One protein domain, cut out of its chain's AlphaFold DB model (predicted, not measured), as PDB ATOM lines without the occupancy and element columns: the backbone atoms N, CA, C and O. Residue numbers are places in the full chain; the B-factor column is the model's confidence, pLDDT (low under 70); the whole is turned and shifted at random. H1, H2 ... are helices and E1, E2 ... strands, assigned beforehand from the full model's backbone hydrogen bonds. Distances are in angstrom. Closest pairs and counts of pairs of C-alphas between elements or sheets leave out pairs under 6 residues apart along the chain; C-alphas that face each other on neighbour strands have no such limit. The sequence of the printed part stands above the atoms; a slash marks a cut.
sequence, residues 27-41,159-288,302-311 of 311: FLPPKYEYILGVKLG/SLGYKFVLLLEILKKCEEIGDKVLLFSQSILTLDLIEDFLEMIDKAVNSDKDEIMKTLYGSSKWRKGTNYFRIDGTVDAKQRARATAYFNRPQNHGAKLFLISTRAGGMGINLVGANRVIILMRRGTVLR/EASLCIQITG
ATOM      1  N   PHE A  27      22.332  -5.636 -13.628       90.00
ATOM      2  CA  PHE A  27      22.743  -6.866 -14.309       90.00
ATOM      3  C   PHE A  27      22.232  -8.132 -13.624       90.00
ATOM      4  O   PHE A  27      22.348  -9.216 -14.190       90.00
ATOM      5  N   LEU A  28      21.711  -8.012 -12.402       87.38
ATOM      6  CA  LEU A  28      21.272  -9.140 -11.591       87.38
ATOM      7  C   LEU A  28      19.766  -9.065 -11.326       87.38
ATOM      8  O   LEU A  28      19.224  -7.964 -11.219       87.38
ATOM      9  N   PRO A  29      19.095 -10.220 -11.173       86.56
ATOM     10  CA  PRO A  29      17.715 -10.264 -10.708       86.56
ATOM     11  C   PRO A  29      17.526  -9.517  -9.376       86.56
ATOM     12  O   PRO A  29      18.466  -9.427  -8.574       86.56
ATOM     13  N   PRO A  30      16.317  -8.984  -9.118       85.38
ATOM     14  CA  PRO A  30      16.025  -8.299  -7.871       85.38
ATOM     15  C   PRO A  30      16.173  -9.255  -6.688       85.38
ATOM     16  O   PRO A  30      15.632 -10.356  -6.664       85.38
ATOM     17  N   LYS A  31      16.886  -8.794  -5.664       84.81
ATOM     18  CA  LYS A  31      17.080  -9.533  -4.424       84.81
ATOM     19  C   LYS A  31      16.047  -9.090  -3.392       84.81
ATOM     20  O   LYS A  31      16.075  -7.938  -2.962       84.81
ATOM     21  N   TYR A  32      15.200 -10.014  -2.951       85.25
ATOM     22  CA  TYR A  32      14.302  -9.797  -1.818       85.25
ATOM     23  C   TYR A  32      14.936 -10.321  -0.523       85.25
ATOM     24  O   TYR A  32      15.725 -11.266  -0.531       85.25
ATOM     25  N   GLU A  33      14.644  -9.665   0.598       84.44
ATOM     26  CA  GLU A  33      15.153 -10.048   1.915       84.44
ATOM     27  C   GLU A  33      14.020  -9.948   2.934       84.44
ATOM     28  O   GLU A  33      13.362  -8.912   3.037       84.44
ATOM     29  N   TYR A  34      13.798 -11.022   3.693       83.88
ATOM     30  CA  TYR A  34      12.738 -11.089   4.695       83.88
ATOM     31  C   TYR A  34      13.320 -11.462   6.061       83.88
ATOM     32  O   TYR A  34      14.290 -12.209   6.186       83.88
ATOM     33  N   ILE A  35      12.709 -10.937   7.119       83.88
ATOM     34  CA  ILE A  35      13.027 -11.311   8.497       83.88
ATOM     35  C   ILE A  35      11.740 -11.843   9.108       83.88
ATOM     36  O   ILE A  35      10.756 -11.115   9.205       83.88
ATOM     37  N   LEU A  36      11.742 -13.114   9.504       82.12
ATOM     38  CA  LEU A  36      10.573 -13.780  10.063       82.12
ATOM     39  C   LEU A  36      10.701 -13.853  11.587       82.12
ATOM     40  O   LEU A  36      11.603 -14.492  12.128       82.12
ATOM     41  N   GLY A  37       9.794 -13.193  12.303       82.50
ATOM     42  CA  GLY A  37       9.648 -13.375  13.746       82.50
ATOM     43  C   GLY A  37       8.962 -14.708  14.033       82.50
ATOM     44  O   GLY A  37       7.851 -14.936  13.564       82.50
ATOM     45  N   VAL A  38       9.613 -15.599  14.787       83.62
ATOM     46  CA  VAL A  38       9.032 -16.892  15.175       83.62
ATOM     47  C   VAL A  38       8.760 -16.888  16.673       83.62
ATOM     48  O   VAL A  38       9.645 -16.576  17.479       83.62
ATOM     49  N   LYS A  39       7.527 -17.245  17.042       84.25
ATOM     50  CA  LYS A  39       7.123 -17.417  18.439       84.25
ATOM     51  C   LYS A  39       7.839 -18.618  19.054       84.25
ATOM     52  O   LYS A  39       8.137 -19.596  18.370       84.25
ATOM     53  N   LEU A  40       8.102 -18.548  20.354       81.44
ATOM     54  CA  LEU A  40       8.636 -19.685  21.098       81.44
ATOM     55  C   LEU A  40       7.553 -20.758  21.264       81.44
ATOM     56  O   LEU A  40       6.414 -20.442  21.602       81.44
ATOM     57  N   GLY A  41       7.924 -22.020  21.054       80.00
ATOM     58  CA  GLY A  41       7.053 -23.161  21.327       80.00
ATOM     59  C   GLY A  41       6.825 -23.363  22.823       80.00
ATOM     60  O   GLY A  41       7.606 -22.895  23.656       80.00
ATOM     61  N   SER A 159       8.162 -30.921  16.001       81.25
ATOM     62  CA  SER A 159       7.146 -29.911  16.313       81.25
ATOM     63  C   SER A 159       7.543 -28.996  17.482       81.25
ATOM     64  O   SER A 159       7.032 -27.882  17.619       81.25
ATOM     65  N   LEU A 160       8.517 -29.423  18.297       81.12
ATOM     66  CA  LEU A 160       8.971 -28.710  19.491       81.12
ATOM     67  C   LEU A 160       9.775 -27.439  19.184       81.12
ATOM     68  O   LEU A 160       9.924 -26.586  20.065       81.12
ATOM     69  N   GLY A 161      10.308 -27.294  17.968       83.31
ATOM     70  CA  GLY A 161      11.013 -26.090  17.535       83.31
ATOM     71  C   GLY A 161      10.332 -25.428  16.350       83.31
ATOM     72  O   GLY A 161      10.534 -25.822  15.206       83.31
ATOM     73  N   TYR A 162       9.613 -24.333  16.594       86.62
ATOM     74  CA  TYR A 162       8.842 -23.653  15.545       86.62
ATOM     75  C   TYR A 162       9.705 -23.069  14.418       86.62
ATOM     76  O   TYR A 162       9.234 -22.918  13.295       86.62
ATOM     77  N   LYS A 163      10.998 -22.813  14.669       85.31
ATOM     78  CA  LYS A 163      11.958 -22.471  13.607       85.31
ATOM     79  C   LYS A 163      12.150 -23.611  12.606       85.31
ATOM     80  O   LYS A 163      12.294 -23.344  11.419       85.31
ATOM     81  N   PHE A 164      12.163 -24.855  13.081       87.50
ATOM     82  CA  PHE A 164      12.295 -26.044  12.242       87.50
ATOM     83  C   PHE A 164      10.994 -26.373  11.528       87.50
ATOM     84  O   PHE A 164      11.031 -26.674  10.343       87.50
ATOM     85  N   VAL A 165       9.856 -26.230  12.209       87.56
ATOM     86  CA  VAL A 165       8.536 -26.362  11.575       87.56
ATOM     87  C   VAL A 165       8.414 -25.393  10.398       87.56
ATOM     88  O   VAL A 165       8.126 -25.808   9.281       87.56
ATOM     89  N   LEU A 166       8.728 -24.112  10.618       89.62
ATOM     90  CA  LEU A 166       8.696 -23.101   9.563       89.62
ATOM     91  C   LEU A 166       9.725 -23.373   8.457       89.62
ATOM     92  O   LEU A 166       9.425 -23.191   7.282       89.62
ATOM     93  N   LEU A 167      10.931 -23.823   8.819       91.06
ATOM     94  CA  LEU A 167      11.948 -24.222   7.849       91.06
ATOM     95  C   LEU A 167      11.435 -25.337   6.928       91.06
ATOM     96  O   LEU A 167      11.567 -25.218   5.715       91.06
ATOM     97  N   LEU A 168      10.865 -26.403   7.489       90.62
ATOM     98  CA  LEU A 168      10.368 -27.542   6.719       90.62
ATOM     99  C   LEU A 168       9.183 -27.153   5.833       90.62
ATOM    100  O   LEU A 168       9.144 -27.563   4.677       90.62
ATOM    101  N   GLU A 169       8.281 -26.299   6.320       89.81
ATOM    102  CA  GLU A 169       7.179 -25.773   5.505       89.81
ATOM    103  C   GLU A 169       7.701 -24.965   4.307       89.81
ATOM    104  O   GLU A 169       7.239 -25.129   3.179       89.81
ATOM    105  N   ILE A 170       8.731 -24.140   4.510       91.38
ATOM    106  CA  ILE A 170       9.359 -23.392   3.414       91.38
ATOM    107  C   ILE A 170      10.045 -24.332   2.428       91.38
ATOM    108  O   ILE A 170       9.931 -24.124   1.223       91.38
ATOM    109  N   LEU A 171      10.739 -25.365   2.909       92.19
ATOM    110  CA  LEU A 171      11.372 -26.360   2.042       92.19
ATOM    111  C   LEU A 171      10.337 -27.104   1.192       92.19
ATOM    112  O   LEU A 171      10.553 -27.265  -0.007       92.19
ATOM    113  N   LYS A 172       9.201 -27.482   1.787       90.38
ATOM    114  CA  LYS A 172       8.066 -28.089   1.085       90.38
ATOM    115  C   LYS A 172       7.531 -27.166  -0.013       90.38
ATOM    116  O   LYS A 172       7.396 -27.588  -1.156       90.38
ATOM    117  N   LYS A 173       7.312 -25.883   0.293       90.88
ATOM    118  CA  LYS A 173       6.864 -24.891  -0.701       90.88
ATOM    119  C   LYS A 173       7.892 -24.649  -1.807       90.88
ATOM    120  O   LYS A 173       7.518 -24.512  -2.965       90.88
ATOM    121  N   CYS A 174       9.184 -24.629  -1.475       90.94
ATOM    122  CA  CYS A 174      10.247 -24.515  -2.475       90.94
ATOM    123  C   CYS A 174      10.266 -25.734  -3.402       90.94
ATOM    124  O   CYS A 174      10.432 -25.571  -4.605       90.94
ATOM    125  N   GLU A 175      10.050 -26.940  -2.876       88.75
ATOM    126  CA  GLU A 175       9.960 -28.148  -3.696       88.75
ATOM    127  C   GLU A 175       8.747 -28.130  -4.634       88.75
ATOM    128  O   GLU A 175       8.904 -28.480  -5.800       88.75
ATOM    129  N   GLU A 176       7.574 -27.695  -4.161       89.25
ATOM    130  CA  GLU A 176       6.368 -27.546  -4.994       89.25
ATOM    131  C   GLU A 176       6.611 -26.606  -6.190       89.25
ATOM    132  O   GLU A 176       6.089 -26.838  -7.279       89.25
ATOM    133  N   ILE A 177       7.434 -25.569  -5.999       90.88
ATOM    134  CA  ILE A 177       7.839 -24.617  -7.046       90.88
ATOM    135  C   ILE A 177       8.991 -25.171  -7.910       90.88
ATOM    136  O   ILE A 177       9.143 -24.781  -9.066       90.88
ATOM    137  N   GLY A 178       9.803 -26.084  -7.369       89.62
ATOM    138  CA  GLY A 178      11.039 -26.572  -7.987       89.62
ATOM    139  C   GLY A 178      12.270 -25.701  -7.703       89.62
ATOM    140  O   GLY A 178      13.287 -25.828  -8.386       89.62
ATOM    141  N   ASP A 179      12.202 -24.828  -6.696       91.25
ATOM    142  CA  ASP A 179      13.312 -23.976  -6.279       91.25
ATOM    143  C   ASP A 179      14.365 -24.755  -5.483       91.25
ATOM    144  O   ASP A 179      14.063 -25.567  -4.603       91.25
ATOM    145  N   LYS A 180      15.634 -24.426  -5.728       93.75
ATOM    146  CA  LYS A 180      16.759 -24.918  -4.928       93.75
ATOM    147  C   LYS A 180      17.106 -23.937  -3.812       93.75
ATOM    148  O   LYS A 180      17.139 -22.721  -4.021       93.75
ATOM    149  N   VAL A 181      17.420 -24.480  -2.640       95.06
ATOM    150  CA  VAL A 181      17.574 -23.729  -1.391       95.06
ATOM    151  C   VAL A 181      18.994 -23.854  -0.839       95.06
ATOM    152  O   VAL A 181      19.534 -24.954  -0.723       95.06
ATOM    153  N   LEU A 182      19.591 -22.733  -0.432       94.69
ATOM    154  CA  LEU A 182      20.795 -22.691   0.401       94.69
ATOM    155  C   LEU A 182      20.404 -22.415   1.845       94.69
ATOM    156  O   LEU A 182      19.730 -21.427   2.120       94.69
ATOM    157  N   LEU A 183      20.869 -23.232   2.779       94.75
ATOM    158  CA  LEU A 183      20.661 -23.023   4.203       94.75
ATOM    159  C   LEU A 183      21.994 -22.763   4.887       94.75
ATOM    160  O   LEU A 183      22.852 -23.639   4.967       94.75
ATOM    161  N   PHE A 184      22.134 -21.567   5.441       91.94
ATOM    162  CA  PHE A 184      23.289 -21.162   6.221       91.94
ATOM    163  C   PHE A 184      23.007 -21.268   7.713       91.94
ATOM    164  O   PHE A 184      21.987 -20.789   8.207       91.94
ATOM    165  N   SER A 185      23.960 -21.829   8.452       90.62
ATOM    166  CA  SER A 185      23.951 -21.811   9.914       90.62
ATOM    167  C   SER A 185      25.353 -21.577  10.463       90.62
ATOM    168  O   SER A 185      26.344 -22.100   9.956       90.62
ATOM    169  N   GLN A 186      25.449 -20.806  11.547       87.00
ATOM    170  CA  GLN A 186      26.696 -20.653  12.312       87.00
ATOM    171  C   GLN A 186      26.969 -21.854  13.234       87.00
ATOM    172  O   GLN A 186      27.957 -21.885  13.965       87.00
ATOM    173  N   SER A 187      26.049 -22.815  13.278       87.12
ATOM    174  CA  SER A 187      26.018 -23.894  14.249       87.12
ATOM    175  C   SER A 187      26.084 -25.237  13.547       87.12
ATOM    176  O   SER A 187      25.083 -25.679  12.993       87.12
ATOM    177  N   ILE A 188      27.239 -25.902  13.629       88.69
ATOM    178  CA  ILE A 188      27.414 -27.266  13.108       88.69
ATOM    179  C   ILE A 188      26.382 -28.212  13.728       88.69
ATOM    180  O   ILE A 188      25.682 -28.886  12.992       88.69
ATOM    181  N   LEU A 189      26.163 -28.129  15.046       89.31
ATOM    182  CA  LEU A 189      25.115 -28.896  15.736       89.31
ATOM    183  C   LEU A 189      23.722 -28.693  15.136       89.31
ATOM    184  O   LEU A 189      22.921 -29.613  15.104       89.31
ATOM    185  N   THR A 190      23.414 -27.485  14.670       90.56
ATOM    186  CA  THR A 190      22.114 -27.215  14.049       90.56
ATOM    187  C   THR A 190      22.033 -27.832  12.660       90.56
ATOM    188  O   THR A 190      20.964 -28.289  12.290       90.56
ATOM    189  N   LEU A 191      23.138 -27.870  11.909       91.88
ATOM    190  CA  LEU A 191      23.195 -28.602  10.640       91.88
ATOM    191  C   LEU A 191      23.052 -30.110  10.866       91.88
ATOM    192  O   LEU A 191      22.299 -30.734  10.133       91.88
ATOM    193  N   ASP A 192      23.706 -30.656  11.899       91.62
ATOM    194  CA  ASP A 192      23.577 -32.065  12.304       91.62
ATOM    195  C   ASP A 192      22.098 -32.397  12.596       91.62
ATOM    196  O   ASP A 192      21.534 -33.295  11.985       91.62
ATOM    197  N   LEU A 193      21.419 -31.576  13.410       90.81
ATOM    198  CA  LEU A 193      19.990 -31.753  13.708       90.81
ATOM    199  C   LEU A 193      19.085 -31.657  12.474       90.81
ATOM    200  O   LEU A 193      18.078 -32.354  12.395       90.81
ATOM    201  N   ILE A 194      19.407 -30.779  11.518       92.44
ATOM    202  CA  ILE A 194      18.659 -30.721  10.257       92.44
ATOM    203  C   ILE A 194      18.827 -32.044   9.507       92.44
ATOM    204  O   ILE A 194      17.830 -32.582   9.045       92.44
ATOM    205  N   GLU A 195      20.046 -32.583   9.398       93.19
ATOM    206  CA  GLU A 195      20.273 -33.881   8.748       93.19
ATOM    207  C   GLU A 195      19.484 -35.006   9.436       93.19
ATOM    208  O   GLU A 195      18.801 -35.757   8.740       93.19
ATOM    209  N   ASP A 196      19.482 -35.053  10.773       90.81
ATOM    210  CA  ASP A 196      18.716 -36.039  11.550       90.81
ATOM    211  C   ASP A 196      17.207 -35.956  11.256       90.81
ATOM    212  O   ASP A 196      16.534 -36.974  11.070       90.81
ATOM    213  N   PHE A 197      16.653 -34.742  11.183       90.19
ATOM    214  CA  PHE A 197      15.237 -34.540  10.870       90.19
ATOM    215  C   PHE A 197      14.891 -34.890   9.426       90.19
ATOM    216  O   PHE A 197      13.846 -35.494   9.186       90.19
ATOM    217  N   LEU A 198      15.757 -34.558   8.471       91.50
ATOM    218  CA  LEU A 198      15.574 -34.945   7.073       91.50
ATOM    219  C   LEU A 198      15.591 -36.473   6.913       91.50
ATOM    220  O   LEU A 198      14.749 -37.020   6.202       91.50
ATOM    221  N   GLU A 199      16.491 -37.166   7.613       90.19
ATOM    222  CA  GLU A 199      16.541 -38.631   7.622       90.19
ATOM    223  C   GLU A 199      15.296 -39.242   8.280       90.19
ATOM    224  O   GLU A 199      14.744 -40.226   7.780       90.19
ATOM    225  N   MET A 200      14.817 -38.652   9.380       86.75
ATOM    226  CA  MET A 200      13.585 -39.093  10.032       86.75
ATOM    227  C   MET A 200      12.373 -38.964   9.099       86.75
ATOM    228  O   MET A 200      11.562 -39.888   9.023       86.75
ATOM    229  N   ILE A 201      12.275 -37.858   8.355       86.12
ATOM    230  CA  ILE A 201      11.222 -37.649   7.354       86.12
ATOM    231  C   ILE A 201      11.344 -38.686   6.227       86.12
ATOM    232  O   ILE A 201      10.349 -39.325   5.896       86.12
ATOM    233  N   ASP A 202      12.542 -38.926   5.683       88.44
ATOM    234  CA  ASP A 202      12.747 -39.918   4.611       88.44
ATOM    235  C   ASP A 202      12.311 -41.332   5.046       88.44
ATOM    236  O   ASP A 202      11.599 -42.029   4.318       88.44
ATOM    237  N   LYS A 203      12.647 -41.739   6.279       86.25
ATOM    238  CA  LYS A 203      12.214 -43.026   6.858       86.25
ATOM    239  C   LYS A 203      10.696 -43.123   7.014       86.25
ATOM    240  O   LYS A 203      10.125 -44.169   6.693       86.25
ATOM    241  N   ALA A 204      10.043 -42.056   7.475       82.75
ATOM    242  CA  ALA A 204       8.589 -42.005   7.616       82.75
ATOM    243  C   ALA A 204       7.885 -42.102   6.251       82.75
ATOM    244  O   ALA A 204       6.915 -42.849   6.100       82.75
ATOM    245  N   VAL A 205       8.421 -41.425   5.227       80.88
ATOM    246  CA  VAL A 205       7.894 -41.478   3.856       80.88
ATOM    247  C   VAL A 205       7.946 -42.901   3.292       80.88
ATOM    248  O   VAL A 205       6.971 -43.347   2.687       80.88
ATOM    249  N   ASN A 206       9.043 -43.627   3.524       79.69
ATOM    250  CA  ASN A 206       9.227 -44.992   3.023       79.69
ATOM    251  C   ASN A 206       8.415 -46.056   3.786       79.69
ATOM    252  O   ASN A 206       8.247 -47.161   3.280       79.69
ATOM    253  N   SER A 207       7.938 -45.760   5.000       76.25
ATOM    254  CA  SER A 207       7.317 -46.764   5.879       76.25
ATOM    255  C   SER A 207       5.793 -46.873   5.748       76.25
ATOM    256  O   SER A 207       5.209 -47.691   6.451       76.25
ATOM    257  N   ASP A 208       5.144 -46.055   4.908       66.50
ATOM    258  CA  ASP A 208       3.682 -45.945   4.682       66.50
ATOM    259  C   ASP A 208       2.771 -45.785   5.920       66.50
ATOM    260  O   ASP A 208       1.581 -45.531   5.773       66.50
ATOM    261  N   LYS A 209       3.315 -45.845   7.139       62.44
ATOM    262  CA  LYS A 209       2.567 -45.825   8.405       62.44
ATOM    263  C   LYS A 209       2.247 -44.428   8.936       62.44
ATOM    264  O   LYS A 209       1.317 -44.296   9.722       62.44
ATOM    265  N   ASP A 210       2.966 -43.399   8.495       69.38
ATOM    266  CA  ASP A 210       2.848 -42.042   9.040       69.38
ATOM    267  C   ASP A 210       2.322 -41.050   7.991       69.38
ATOM    268  O   ASP A 210       3.031 -40.135   7.563       69.38
ATOM    269  N   GLU A 211       1.058 -41.209   7.577       75.44
ATOM    270  CA  GLU A 211       0.384 -40.235   6.696       75.44
ATOM    271  C   GLU A 211       0.463 -38.811   7.256       75.44
ATOM    272  O   GLU A 211       0.739 -37.872   6.515       75.44
ATOM    273  N   ILE A 212       0.338 -38.656   8.578       76.00
ATOM    274  CA  ILE A 212       0.425 -37.360   9.266       76.00
ATOM    275  C   ILE A 212       1.771 -36.673   8.984       76.00
ATOM    276  O   ILE A 212       1.803 -35.481   8.680       76.00
ATOM    277  N   MET A 213       2.885 -37.411   9.033       73.38
ATOM    278  CA  MET A 213       4.217 -36.850   8.773       73.38
ATOM    279  C   MET A 213       4.379 -36.442   7.307       73.38
ATOM    280  O   MET A 213       4.927 -35.373   7.035       73.38
ATOM    281  N   LYS A 214       3.852 -37.246   6.371       74.62
ATOM    282  CA  LYS A 214       3.836 -36.919   4.935       74.62
ATOM    283  C   LYS A 214       3.017 -35.653   4.660       74.62
ATOM    284  O   LYS A 214       3.447 -34.788   3.899       74.62
ATOM    285  N   THR A 215       1.860 -35.503   5.306       77.44
ATOM    286  CA  THR A 215       1.014 -34.310   5.161       77.44
ATOM    287  C   THR A 215       1.690 -33.065   5.734       77.44
ATOM    288  O   THR A 215       1.724 -32.023   5.069       77.44
ATOM    289  N   LEU A 216       2.256 -33.166   6.940       74.69
ATOM    290  CA  LEU A 216       2.852 -32.031   7.648       74.69
ATOM    291  C   LEU A 216       4.181 -31.576   7.036       74.69
ATOM    292  O   LEU A 216       4.381 -30.379   6.876       74.69
ATOM    293  N   TYR A 217       5.066 -32.502   6.658       75.62
ATOM    294  CA  TYR A 217       6.446 -32.176   6.268       75.62
ATOM    295  C   TYR A 217       6.800 -32.536   4.817       75.62
ATOM    296  O   TYR A 217       7.926 -32.301   4.384       75.62
ATOM    297  N   GLY A 218       5.835 -33.051   4.052       73.62
ATOM    298  CA  GLY A 218       5.996 -33.416   2.647       73.62
ATOM    299  C   GLY A 218       6.403 -34.877   2.434       73.62
ATOM    300  O   GLY A 218       6.864 -35.569   3.339       73.62
ATOM    301  N   SER A 219       6.238 -35.345   1.195       76.31
ATOM    302  CA  SER A 219       6.608 -36.702   0.752       76.31
ATOM    303  C   SER A 219       7.980 -36.742   0.068       76.31
ATOM    304  O   SER A 219       8.272 -37.621  -0.749       76.31
ATOM    305  N   SER A 220       8.813 -35.742   0.339       80.81
ATOM    306  CA  SER A 220      10.089 -35.526  -0.327       80.81
ATOM    307  C   SER A 220      11.111 -36.572   0.103       80.81
ATOM    308  O   SER A 220      11.266 -36.869   1.285       80.81
ATOM    309  N   LYS A 221      11.880 -37.078  -0.863       89.00
ATOM    310  CA  LYS A 221      13.065 -37.898  -0.580       89.00
ATOM    311  C   LYS A 221      14.226 -37.004  -0.160       89.00
ATOM    312  O   LYS A 221      14.543 -36.042  -0.873       89.00
ATOM    313  N   TRP A 222      14.883 -37.363   0.937       92.12
ATOM    314  CA  TRP A 222      15.993 -36.616   1.518       92.12
ATOM    315  C   TRP A 222      17.226 -37.501   1.669       92.12
ATOM    316  O   TRP A 222      17.581 -37.941   2.757       92.12
ATOM    317  N   ARG A 223      17.933 -37.742   0.559       92.19
ATOM    318  CA  ARG A 223      19.208 -38.469   0.579       92.19
ATOM    319  C   ARG A 223      20.412 -37.553   0.420       92.19
ATOM    320  O   ARG A 223      20.504 -36.794  -0.553       92.19
ATOM    321  N   LYS A 224      21.372 -37.672   1.338       93.19
ATOM    322  CA  LYS A 224      22.651 -36.956   1.279       93.19
ATOM    323  C   LYS A 224      23.403 -37.308  -0.003       93.19
ATOM    324  O   LYS A 224      23.462 -38.466  -0.402       93.19
ATOM    325  N   GLY A 225      23.959 -36.304  -0.672       91.31
ATOM    326  CA  GLY A 225      24.695 -36.478  -1.926       91.31
ATOM    327  C   GLY A 225      23.816 -36.632  -3.173       91.31
ATOM    328  O   GLY A 225      24.350 -36.667  -4.277       91.31
ATOM    329  N   THR A 226      22.489 -36.702  -3.020       92.19
ATOM    330  CA  THR A 226      21.530 -36.719  -4.139       92.19
ATOM    331  C   THR A 226      20.553 -35.553  -4.031       92.19
ATOM    332  O   THR A 226      20.513 -34.698  -4.912       92.19
ATOM    333  N   ASN A 227      19.788 -35.504  -2.936       94.38
ATOM    334  CA  ASN A 227      18.752 -34.499  -2.710       94.38
ATOM    335  C   ASN A 227      19.245 -33.305  -1.912       94.38
ATOM    336  O   ASN A 227      18.820 -32.178  -2.168       94.38
ATOM    337  N   TYR A 228      20.154 -33.540  -0.974       96.00
ATOM    338  CA  TYR A 228      20.783 -32.464  -0.236       96.00
ATOM    339  C   TYR A 228      22.285 -32.680  -0.080       96.00
ATOM    340  O   TYR A 228      22.787 -33.806  -0.115       96.00
ATOM    341  N   PHE A 229      23.007 -31.577   0.081       95.44
ATOM    342  CA  PHE A 229      24.458 -31.545   0.227       95.44
ATOM    343  C   PHE A 229      24.829 -30.753   1.467       95.44
ATOM    344  O   PHE A 229      24.074 -29.889   1.904       95.44
ATOM    345  N   ARG A 230      26.009 -31.029   2.018       94.88
ATOM    346  CA  ARG A 230      26.548 -30.301   3.160       94.88
ATOM    347  C   ARG A 230      27.985 -29.896   2.882       94.88
ATOM    348  O   ARG A 230      28.782 -30.730   2.464       94.88
ATOM    349  N   ILE A 231      28.301 -28.628   3.127       91.94
ATOM    350  CA  ILE A 231      29.671 -28.125   3.183       91.94
ATOM    351  C   ILE A 231      29.896 -27.476   4.547       91.94
ATOM    352  O   ILE A 231      29.295 -26.458   4.908       91.94
ATOM    353  N   ASP A 232      30.827 -28.054   5.286       88.38
ATOM    354  CA  ASP A 232      31.425 -27.455   6.466       88.38
ATOM    355  C   ASP A 232      32.958 -27.503   6.361       88.38
ATOM    356  O   ASP A 232      33.506 -27.754   5.284       88.38
ATOM    357  N   GLY A 233      33.651 -27.174   7.452       83.81
ATOM    358  CA  GLY A 233      35.112 -27.092   7.476       83.81
ATOM    359  C   GLY A 233      35.835 -28.422   7.255       83.81
ATOM    360  O   GLY A 233      37.040 -28.396   7.045       83.81
ATOM    361  N   THR A 234      35.141 -29.566   7.277       85.94
ATOM    362  CA  THR A 234      35.770 -30.888   7.114       85.94
ATOM    363  C   THR A 234      35.688 -31.420   5.682       85.94
ATOM    364  O   THR A 234      36.357 -32.393   5.344       85.94
ATOM    365  N   VAL A 235      34.897 -30.779   4.812       87.00
ATOM    366  CA  VAL A 235      34.700 -31.233   3.430       87.00
ATOM    367  C   VAL A 235      35.862 -30.790   2.544       87.00
ATOM    368  O   VAL A 235      36.069 -29.588   2.322       87.00
ATOM    369  N   ASP A 236      36.560 -31.777   1.979       88.75
ATOM    370  CA  ASP A 236      37.684 -31.583   1.062       88.75
ATOM    371  C   ASP A 236      37.300 -30.758  -0.181       88.75
ATOM    372  O   ASP A 236      36.169 -30.809  -0.683       88.75
ATOM    373  N   ALA A 237      38.268 -30.019  -0.723       88.38
ATOM    374  CA  ALA A 237      38.093 -29.161  -1.888       88.38
ATOM    375  C   ALA A 237      37.559 -29.928  -3.110       88.38
ATOM    376  O   ALA A 237      36.681 -29.424  -3.817       88.38
ATOM    377  N   LYS A 238      38.014 -31.169  -3.344       91.25
ATOM    378  CA  LYS A 238      37.559 -31.982  -4.482       91.25
ATOM    379  C   LYS A 238      36.098 -32.395  -4.330       91.25
ATOM    380  O   LYS A 238      35.331 -32.340  -5.294       91.25
ATOM    381  N   GLN A 239      35.699 -32.802  -3.126       91.12
ATOM    382  CA  GLN A 239      34.311 -33.155  -2.822       91.12
ATOM    383  C   GLN A 239      33.400 -31.930  -2.920       91.12
ATOM    384  O   GLN A 239      32.341 -31.995  -3.545       91.12
ATOM    385  N   ARG A 240      33.858 -30.790  -2.395       90.94
ATOM    386  CA  ARG A 240      33.173 -29.499  -2.481       90.94
ATOM    387  C   ARG A 240      32.911 -29.083  -3.925       90.94
ATOM    388  O   ARG A 240      31.781 -28.736  -4.262       90.94
ATOM    389  N   ALA A 241      33.928 -29.157  -4.784       91.50
ATOM    390  CA  ALA A 241      33.811 -28.818  -6.200       91.50
ATOM    391  C   ALA A 241      32.800 -29.725  -6.920       91.50
ATOM    392  O   ALA A 241      31.945 -29.236  -7.656       91.50
ATOM    393  N   ARG A 242      32.837 -31.039  -6.653       92.94
ATOM    394  CA  ARG A 242      31.875 -32.006  -7.212       92.94
ATOM    395  C   ARG A 242      30.441 -31.715  -6.774       92.94
ATOM    396  O   ARG A 242      29.554 -31.683  -7.624       92.94
ATOM    397  N   ALA A 243      30.218 -31.476  -5.482       93.12
ATOM    398  CA  ALA A 243      28.897 -31.152  -4.946       93.12
ATOM    399  C   ALA A 243      28.357 -29.834  -5.528       93.12
ATOM    400  O   ALA A 243      27.213 -29.777  -5.967       93.12
ATOM    401  N   THR A 244      29.208 -28.807  -5.614       93.81
ATOM    402  CA  THR A 244      28.874 -27.500  -6.208       93.81
ATOM    403  C   THR A 244      28.478 -27.649  -7.677       93.81
ATOM    404  O   THR A 244      27.417 -27.182  -8.089       93.81
ATOM    405  N   ALA A 245      29.293 -28.355  -8.466       93.81
ATOM    406  CA  ALA A 245      29.014 -28.595  -9.876       93.81
ATOM    407  C   ALA A 245      27.721 -29.397 -10.075       93.81
ATOM    408  O   ALA A 245      26.943 -29.079 -10.967       93.81
ATOM    409  N   TYR A 246      27.469 -30.414  -9.245       94.44
ATOM    410  CA  TYR A 246      26.251 -31.223  -9.317       94.44
ATOM    411  C   TYR A 246      24.989 -30.422  -8.970       94.44
ATOM    412  O   TYR A 246      23.972 -30.550  -9.656       94.44
ATOM    413  N   PHE A 247      25.060 -29.576  -7.940       95.44
ATOM    414  CA  PHE A 247      23.952 -28.727  -7.504       95.44
ATOM    415  C   PHE A 247      23.593 -27.655  -8.544       95.44
ATOM    416  O   PHE A 247      22.414 -27.441  -8.826       95.44
ATOM    417  N   ASN A 248      24.597 -27.047  -9.185       95.00
ATOM    418  CA  ASN A 248      24.406 -26.004 -10.199       95.00
ATOM    419  C   ASN A 248      23.885 -26.520 -11.556       95.00
ATOM    420  O   ASN A 248      23.588 -25.708 -12.429       95.00
ATOM    421  N   ARG A 249      23.750 -27.840 -11.769       93.88
ATOM    422  CA  ARG A 249      23.207 -28.381 -13.030       93.88
ATOM    423  C   ARG A 249      21.739 -27.962 -13.207       93.88
ATOM    424  O   ARG A 249      20.922 -28.322 -12.353       93.88
ATOM    425  N   PRO A 250      21.372 -27.277 -14.305       88.38
ATOM    426  CA  PRO A 250      20.000 -26.814 -14.509       88.38
ATOM    427  C   PRO A 250      19.019 -27.970 -14.744       88.38
ATOM    428  O   PRO A 250      17.884 -27.897 -14.300       88.38
ATOM    429  N   GLN A 251      19.458 -29.085 -15.338       88.19
ATOM    430  CA  GLN A 251      18.605 -30.266 -15.554       88.19
ATOM    431  C   GLN A 251      18.374 -31.095 -14.277       88.19
ATOM    432  O   GLN A 251      17.584 -32.038 -14.271       88.19
ATOM    433  N   ASN A 252      19.094 -30.789 -13.194       86.75
ATOM    434  CA  ASN A 252      19.026 -31.552 -11.959       86.75
ATOM    435  C   ASN A 252      17.968 -30.975 -11.016       86.75
ATOM    436  O   ASN A 252      18.267 -30.085 -10.223       86.75
ATOM    437  N   HIS A 253      16.768 -31.545 -11.070       83.81
ATOM    438  CA  HIS A 253      15.671 -31.261 -10.136       83.81
ATOM    439  C   HIS A 253      15.735 -32.131  -8.868       83.81
ATOM    440  O   HIS A 253      14.960 -31.955  -7.934       83.81
ATOM    441  N   GLY A 254      16.658 -33.100  -8.827       88.31
ATOM    442  CA  GLY A 254      16.844 -33.983  -7.680       88.31
ATOM    443  C   GLY A 254      17.509 -33.276  -6.502       88.31
ATOM    444  O   GLY A 254      17.118 -33.534  -5.365       88.31
ATOM    445  N   ALA A 255      18.472 -32.388  -6.776       92.56
ATOM    446  CA  ALA A 255      19.188 -31.587  -5.785       92.56
ATOM    447  C   ALA A 255      18.364 -30.366  -5.352       92.56
ATOM    448  O   ALA A 255      18.171 -29.445  -6.140       92.56
ATOM    449  N   LYS A 256      17.922 -30.358  -4.094       94.06
ATOM    450  CA  LYS A 256      16.964 -29.391  -3.536       94.06
ATOM    451  C   LYS A 256      17.589 -28.467  -2.498       94.06
ATOM    452  O   LYS A 256      17.247 -27.293  -2.443       94.06
ATOM    453  N   LEU A 257      18.502 -28.983  -1.675       95.88
ATOM    454  CA  LEU A 257      19.002 -28.276  -0.493       95.88
ATOM    455  C   LEU A 257      20.527 -28.326  -0.387       95.88
ATOM    456  O   LEU A 257      21.146 -29.377  -0.541       95.88
ATOM    457  N   PHE A 258      21.138 -27.195  -0.054       95.50
ATOM    458  CA  PHE A 258      22.552 -27.110   0.282       95.50
ATOM    459  C   PHE A 258      22.736 -26.538   1.691       95.50
ATOM    460  O   PHE A 258      22.490 -25.361   1.931       95.50
ATOM    461  N   LEU A 259      23.191 -27.369   2.625       95.69
ATOM    462  CA  LEU A 259      23.536 -26.997   3.994       95.69
ATOM    463  C   LEU A 259      24.961 -26.437   4.045       95.69
ATOM    464  O   LEU A 259      25.914 -27.097   3.625       95.69
ATOM    465  N   ILE A 260      25.126 -25.228   4.572       93.31
ATOM    466  CA  ILE A 260      26.405 -24.521   4.572       93.31
ATOM    467  C   ILE A 260      26.679 -23.969   5.965       93.31
ATOM    468  O   ILE A 260      25.893 -23.205   6.532       93.31
ATOM    469  N   SER A 261      27.837 -24.314   6.526       91.06
ATOM    470  CA  SER A 261      28.311 -23.591   7.706       91.06
ATOM    471  C   SER A 261      28.774 -22.196   7.283       91.06
ATOM    472  O   SER A 261      29.486 -22.053   6.290       91.06
ATOM    473  N   THR A 262      28.410 -21.143   8.015       77.12
ATOM    474  CA  THR A 262      28.773 -19.763   7.619       77.12
ATOM    475  C   THR A 262      30.279 -19.554   7.467       77.12
ATOM    476  O   THR A 262      30.694 -18.749   6.641       77.12
ATOM    477  N   ARG A 263      31.101 -20.296   8.226       76.44
ATOM    478  CA  ARG A 263      32.564 -20.283   8.061       76.44
ATOM    479  C   ARG A 263      32.972 -20.822   6.695       76.44
ATOM    480  O   ARG A 263      33.795 -20.212   6.026       76.44
ATOM    481  N   ALA A 264      32.349 -21.912   6.253       75.00
ATOM    482  CA  ALA A 264      32.644 -22.484   4.950       75.00
ATOM    483  C   ALA A 264      32.080 -21.645   3.785       75.00
ATOM    484  O   ALA A 264      32.692 -21.585   2.721       75.00
ATOM    485  N   GLY A 265      30.956 -20.949   3.994       64.31
ATOM    486  CA  GLY A 265      30.359 -20.042   3.005       64.31
ATOM    487  C   GLY A 265      31.216 -18.815   2.671       64.31
ATOM    488  O   GLY A 265      31.159 -18.319   1.550       64.31
ATOM    489  N   GLY A 266      32.059 -18.361   3.605       67.62
ATOM    490  CA  GLY A 266      32.967 -17.225   3.405       67.62
ATOM    491  C   GLY A 266      34.147 -17.494   2.464       67.62
ATOM    492  O   GLY A 266      34.855 -16.563   2.104       67.62
ATOM    493  N   MET A 267      34.355 -18.743   2.034       68.44
ATOM    494  CA  MET A 267      35.505 -19.147   1.212       68.44
ATOM    495  C   MET A 267      35.285 -18.997  -0.305       68.44
ATOM    496  O   MET A 267      36.029 -19.581  -1.088       68.44
ATOM    497  N   GLY A 268      34.260 -18.255  -0.741       70.31
ATOM    498  CA  GLY A 268      34.034 -17.977  -2.167       70.31
ATOM    499  C   GLY A 268      33.393 -19.130  -2.948       70.31
ATOM    500  O   GLY A 268      33.772 -19.405  -4.084       70.31
ATOM    501  N   ILE A 269      32.419 -19.826  -2.353       83.06
ATOM    502  CA  ILE A 269      31.656 -20.881  -3.038       83.06
ATOM    503  C   ILE A 269      30.571 -20.231  -3.910       83.06
ATOM    504  O   ILE A 269      29.790 -19.419  -3.416       83.06
ATOM    505  N   ASN A 270      30.491 -20.616  -5.189       88.56
ATOM    506  CA  ASN A 270      29.496 -20.093  -6.125       88.56
ATOM    507  C   ASN A 270      28.370 -21.106  -6.403       88.56
ATOM    508  O   ASN A 270      28.561 -22.083  -7.132       88.56
ATOM    509  N   LEU A 271      27.187 -20.865  -5.836       91.75
ATOM    510  CA  LEU A 271      26.011 -21.739  -5.941       91.75
ATOM    511  C   LEU A 271      24.882 -21.058  -6.725       91.75
ATOM    512  O   LEU A 271      23.782 -20.878  -6.216       91.75
ATOM    513  N   VAL A 272      25.169 -20.685  -7.977       90.81
ATOM    514  CA  VAL A 272      24.218 -20.006  -8.882       90.81
ATOM    515  C   VAL A 272      22.951 -20.805  -9.179       90.81
ATOM    516  O   VAL A 272      21.979 -20.234  -9.648       90.81
ATOM    517  N   GLY A 273      22.960 -22.121  -8.950       90.38
ATOM    518  CA  GLY A 273      21.778 -22.954  -9.157       90.38
ATOM    519  C   GLY A 273      20.703 -22.770  -8.088       90.38
ATOM    520  O   GLY A 273      19.616 -23.310  -8.254       90.38
ATOM    521  N   ALA A 274      21.008 -22.081  -6.987       92.81
ATOM    522  CA  ALA A 274      20.049 -21.817  -5.927       92.81
ATOM    523  C   ALA A 274      19.283 -20.523  -6.171       92.81
ATOM    524  O   ALA A 274      19.881 -19.485  -6.449       92.81
ATOM    525  N   ASN A 275      17.977 -20.582  -5.935       89.88
ATOM    526  CA  ASN A 275      17.099 -19.426  -6.058       89.88
ATOM    527  C   ASN A 275      16.806 -18.836  -4.677       89.88
ATOM    528  O   ASN A 275      16.586 -17.640  -4.549       89.88
ATOM    529  N   ARG A 276      16.841 -19.657  -3.621       92.12
ATOM    530  CA  ARG A 276      16.400 -19.289  -2.271       92.12
ATOM    531  C   ARG A 276      17.542 -19.418  -1.274       92.12
ATOM    532  O   ARG A 276      18.298 -20.388  -1.316       92.12
ATOM    533  N   VAL A 277      17.630 -18.486  -0.326       92.69
ATOM    534  CA  VAL A 277      18.591 -18.545   0.781       92.69
ATOM    535  C   VAL A 277      17.851 -18.493   2.124       92.69
ATOM    536  O   VAL A 277      16.887 -17.763   2.319       92.69
ATOM    537  N   ILE A 278      18.279 -19.303   3.082       92.19
ATOM    538  CA  ILE A 278      17.734 -19.352   4.438       92.19
ATOM    539  C   ILE A 278      18.900 -19.190   5.406       92.19
ATOM    540  O   ILE A 278      19.878 -19.927   5.320       92.19
ATOM    541  N   ILE A 279      18.813 -18.243   6.344       89.75
ATOM    542  CA  ILE A 279      19.858 -18.018   7.350       89.75
ATOM    543  C   ILE A 279      19.301 -18.376   8.730       89.75
ATOM    544  O   ILE A 279      18.643 -17.592   9.416       89.75
ATOM    545  N   LEU A 280      19.602 -19.589   9.182       86.25
ATOM    546  CA  LEU A 280      19.163 -20.061  10.487       86.25
ATOM    547  C   LEU A 280      20.090 -19.518  11.582       86.25
ATOM    548  O   LEU A 280      21.223 -19.967  11.772       86.25
ATOM    549  N   MET A 281      19.598 -18.524  12.320       72.38
ATOM    550  CA  MET A 281      20.341 -17.884  13.404       72.38
ATOM    551  C   MET A 281      20.073 -18.547  14.761       72.38
ATOM    552  O   MET A 281      18.923 -18.776  15.154       72.38
ATOM    553  N   ARG A 282      21.155 -18.762  15.526       64.12
ATOM    554  CA  ARG A 282      21.103 -19.210  16.932       64.12
ATOM    555  C   ARG A 282      20.693 -18.085  17.898       64.12
ATOM    556  O   ARG A 282      20.332 -18.343  19.041       64.12
ATOM    557  N   ARG A 283      20.780 -16.824  17.467       59.81
ATOM    558  CA  ARG A 283      20.454 -15.661  18.302       59.81
ATOM    559  C   ARG A 283      18.987 -15.275  18.120       59.81
ATOM    560  O   ARG A 283      18.506 -15.232  16.994       59.81
ATOM    561  N   GLY A 284      18.295 -14.980  19.219       52.62
ATOM    562  CA  GLY A 284      17.130 -14.103  19.163       52.62
ATOM    563  C   GLY A 284      17.627 -12.699  18.836       52.62
ATOM    564  O   GLY A 284      18.533 -12.198  19.507       52.62
ATOM    565  N   THR A 285      17.105 -12.090  17.778       40.84
ATOM    566  CA  THR A 285      17.356 -10.671  17.524       40.84
ATOM    567  C   THR A 285      16.256  -9.931  18.262       40.84
ATOM    568  O   THR A 285      15.088 -10.080  17.926       40.84
ATOM    569  N   VAL A 286      16.595  -9.172  19.304       40.88
ATOM    570  CA  VAL A 286      15.611  -8.291  19.943       40.88
ATOM    571  C   VAL A 286      15.312  -7.169  18.948       40.88
ATOM    572  O   VAL A 286      16.059  -6.193  18.859       40.88
ATOM    573  N   LEU A 287      14.254  -7.319  18.151       36.78
ATOM    574  CA  LEU A 287      13.770  -6.263  17.269       36.78
ATOM    575  C   LEU A 287      12.941  -5.260  18.089       36.78
ATOM    576  O   LEU A 287      11.729  -5.327  18.174       36.78
ATOM    577  N   ARG A 288      13.679  -4.288  18.640       36.41
ATOM    578  CA  ARG A 288      13.287  -2.924  19.039       36.41
ATOM    579  C   ARG A 288      12.417  -2.705  20.299       36.41
ATOM    580  O   ARG A 288      11.355  -3.268  20.504       36.41
ATOM    581  N   GLU A 302      10.489 -12.984  20.935       37.88
ATOM    582  CA  GLU A 302      10.662 -13.338  19.528       37.88
ATOM    583  C   GLU A 302      12.047 -13.925  19.265       37.88
ATOM    584  O   GLU A 302      13.086 -13.279  19.426       37.88
ATOM    585  N   ALA A 303      12.072 -15.182  18.827       39.06
ATOM    586  CA  ALA A 303      13.268 -15.777  18.268       39.06
ATOM    587  C   ALA A 303      13.249 -15.503  16.762       39.06
ATOM    588  O   ALA A 303      12.672 -16.263  15.990       39.06
ATOM    589  N   SER A 304      13.870 -14.404  16.328       36.88
ATOM    590  CA  SER A 304      13.920 -14.075  14.900       36.88
ATOM    591  C   SER A 304      14.623 -15.183  14.113       36.88
ATOM    592  O   SER A 304      15.708 -15.655  14.472       36.88
ATOM    593  N   LEU A 305      13.985 -15.593  13.031       38.25
ATOM    594  CA  LEU A 305      14.538 -16.389  11.958       38.25
ATOM    595  C   LEU A 305      14.770 -15.434  10.783       38.25
ATOM    596  O   LEU A 305      13.829 -14.888  10.216       38.25
ATOM    597  N   CYS A 306      16.026 -15.177  10.427       34.88
ATOM    598  CA  CYS A 306      16.323 -14.349   9.262       34.88
ATOM    599  C   CYS A 306      16.268 -15.234   8.011       34.88
ATOM    600  O   CYS A 306      17.223 -15.942   7.701       34.88
ATOM    601  N   ILE A 307      15.139 -15.255   7.305       38.16
ATOM    602  CA  ILE A 307      15.049 -15.995   6.043       38.16
ATOM    603  C   ILE A 307      15.265 -15.027   4.895       38.16
ATOM    604  O   ILE A 307      14.344 -14.356   4.438       38.16
ATOM    605  N   GLN A 308      16.493 -14.985   4.395       32.91
ATOM    606  CA  GLN A 308      16.816 -14.174   3.233       32.91
ATOM    607  C   GLN A 308      16.375 -14.861   1.933       32.91
ATOM    608  O   GLN A 308      17.203 -15.363   1.181       32.91
ATOM    609  N   ILE A 309      15.073 -14.878   1.651       34.75
ATOM    610  CA  ILE A 309      14.539 -15.419   0.394       34.75
ATOM    611  C   ILE A 309      14.942 -14.497  -0.761       34.75
ATOM    612  O   ILE A 309      14.227 -13.554  -1.087       34.75
ATOM    613  N   THR A 310      16.083 -14.778  -1.385       35.12
ATOM    614  CA  THR A 310      16.442 -14.174  -2.669       35.12
ATOM    615  C   THR A 310      15.437 -14.631  -3.731       35.12
ATOM    616  O   THR A 310      14.927 -15.749  -3.645       35.12
ATOM    617  N   GLY A 311      15.055 -13.723  -4.632       33.62
ATOM    618  CA  GLY A 311      14.024 -13.925  -5.656       33.62
ATOM    619  C   GLY A 311      14.587 -14.576  -6.893       33.62
ATOM    620  O   GLY A 311      15.638 -14.077  -7.351       33.62
TER     621      GLY A 311
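What this domain is: This is residues 27 to 41, 159 to 288 and 302 to 311 of the 311 residues of the protein "ATRX" of Bugula neritina (UniProt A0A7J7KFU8). A four-stranded parallel sheet, in the order E3 E4 E2 E5, is the middle of three layers, with H1 and H2 over one face and H4 over the other. A small antiparallel ribbon of E1 and E6 sits near E5 and the beginning of H1, while H3 folds back from the end of H2. You have 155 printed residues, with five named helices and six named strands in the order E1 H1 E2 H2 H3 E3 H4 E4 H5 E5 E6, a mixed class. The whole is compact, with a radius of gyration of the C-alphas of 15.5 A and spans of 45 by 39 by 32 A.

How they stand to each other: Start at E1, residues 36 to 38: its antiparallel neighbour is E6, residues 303 to 305, with N 36 and O 305 within hydrogen-bond range at 2.8 A. Next find H1, residues 162 to 177, on the sheet of E3 (228 to 231), E4 (257 to 261), E2 (181 to 185) and E5 (276 to 280). H1 lies over E2 and E5 at a height of 9.8 A, along the strands. In the sheet, look for N 229 and O 257 at 2.9 A, N 258 and O 181 at 2.8 A, and N 182 and O 276 at 2.8 A. H2, residues 188 to 206, is on the same face as H1, over E4 and only just over E2, where 3 of its C-alphas fall. With residues 201 to 205 it touches H3, residues 211 to 217, in a helical hairpin; the closest C-alphas, of Val 205 and Lys 214, are 6.2 A apart, at a shallow tilt of 32 degrees, only just short of steep. H3 also touches H1, about perpendicular at 87 degrees, closest at the C-alphas of Leu 168 and Tyr 217, 6.1 A. H4, residues 237 to 247, is on the opposite face over E3; E3, H4, E4 form a strand-helix-strand unit, parallel neighbour strands joined through a helix, with a right-handed crossover. Two split units, with another strand between their two, are also right-handed: E2, H2 H3, E3 and E4, H5, E5. H5, residues 262 to 265, is on the same face as H4, over none of the strands. In H1, H2, H3 and H4 every O i to N i+4 pair is within hydrogen-bond range; H5 is too short for one.

Where its parts are: E1 begins at C-alpha 36 (10.573, -13.780, 10.063). From C-alpha 188 (27.414, -27.266, 13.108), H2 runs 27.3 A; H1 runs 22.6 A and H4 15.2 A. E6 ends at C-alpha 305 (14.538, -16.389, 11.958).

The domain as a whole: The C-alphas farthest apart are those of Phe 27 and Lys 209, 49.4 A. Residues 42 to 158 and 289 to 301 are not printed, leaving gaps of 8.4 A and 10.8 A between C-alphas. Of the links printed whole, none is long. Confidence is under 70 at residues 208 to 210, 265 to 267, 282 to 288 and 302 to 311.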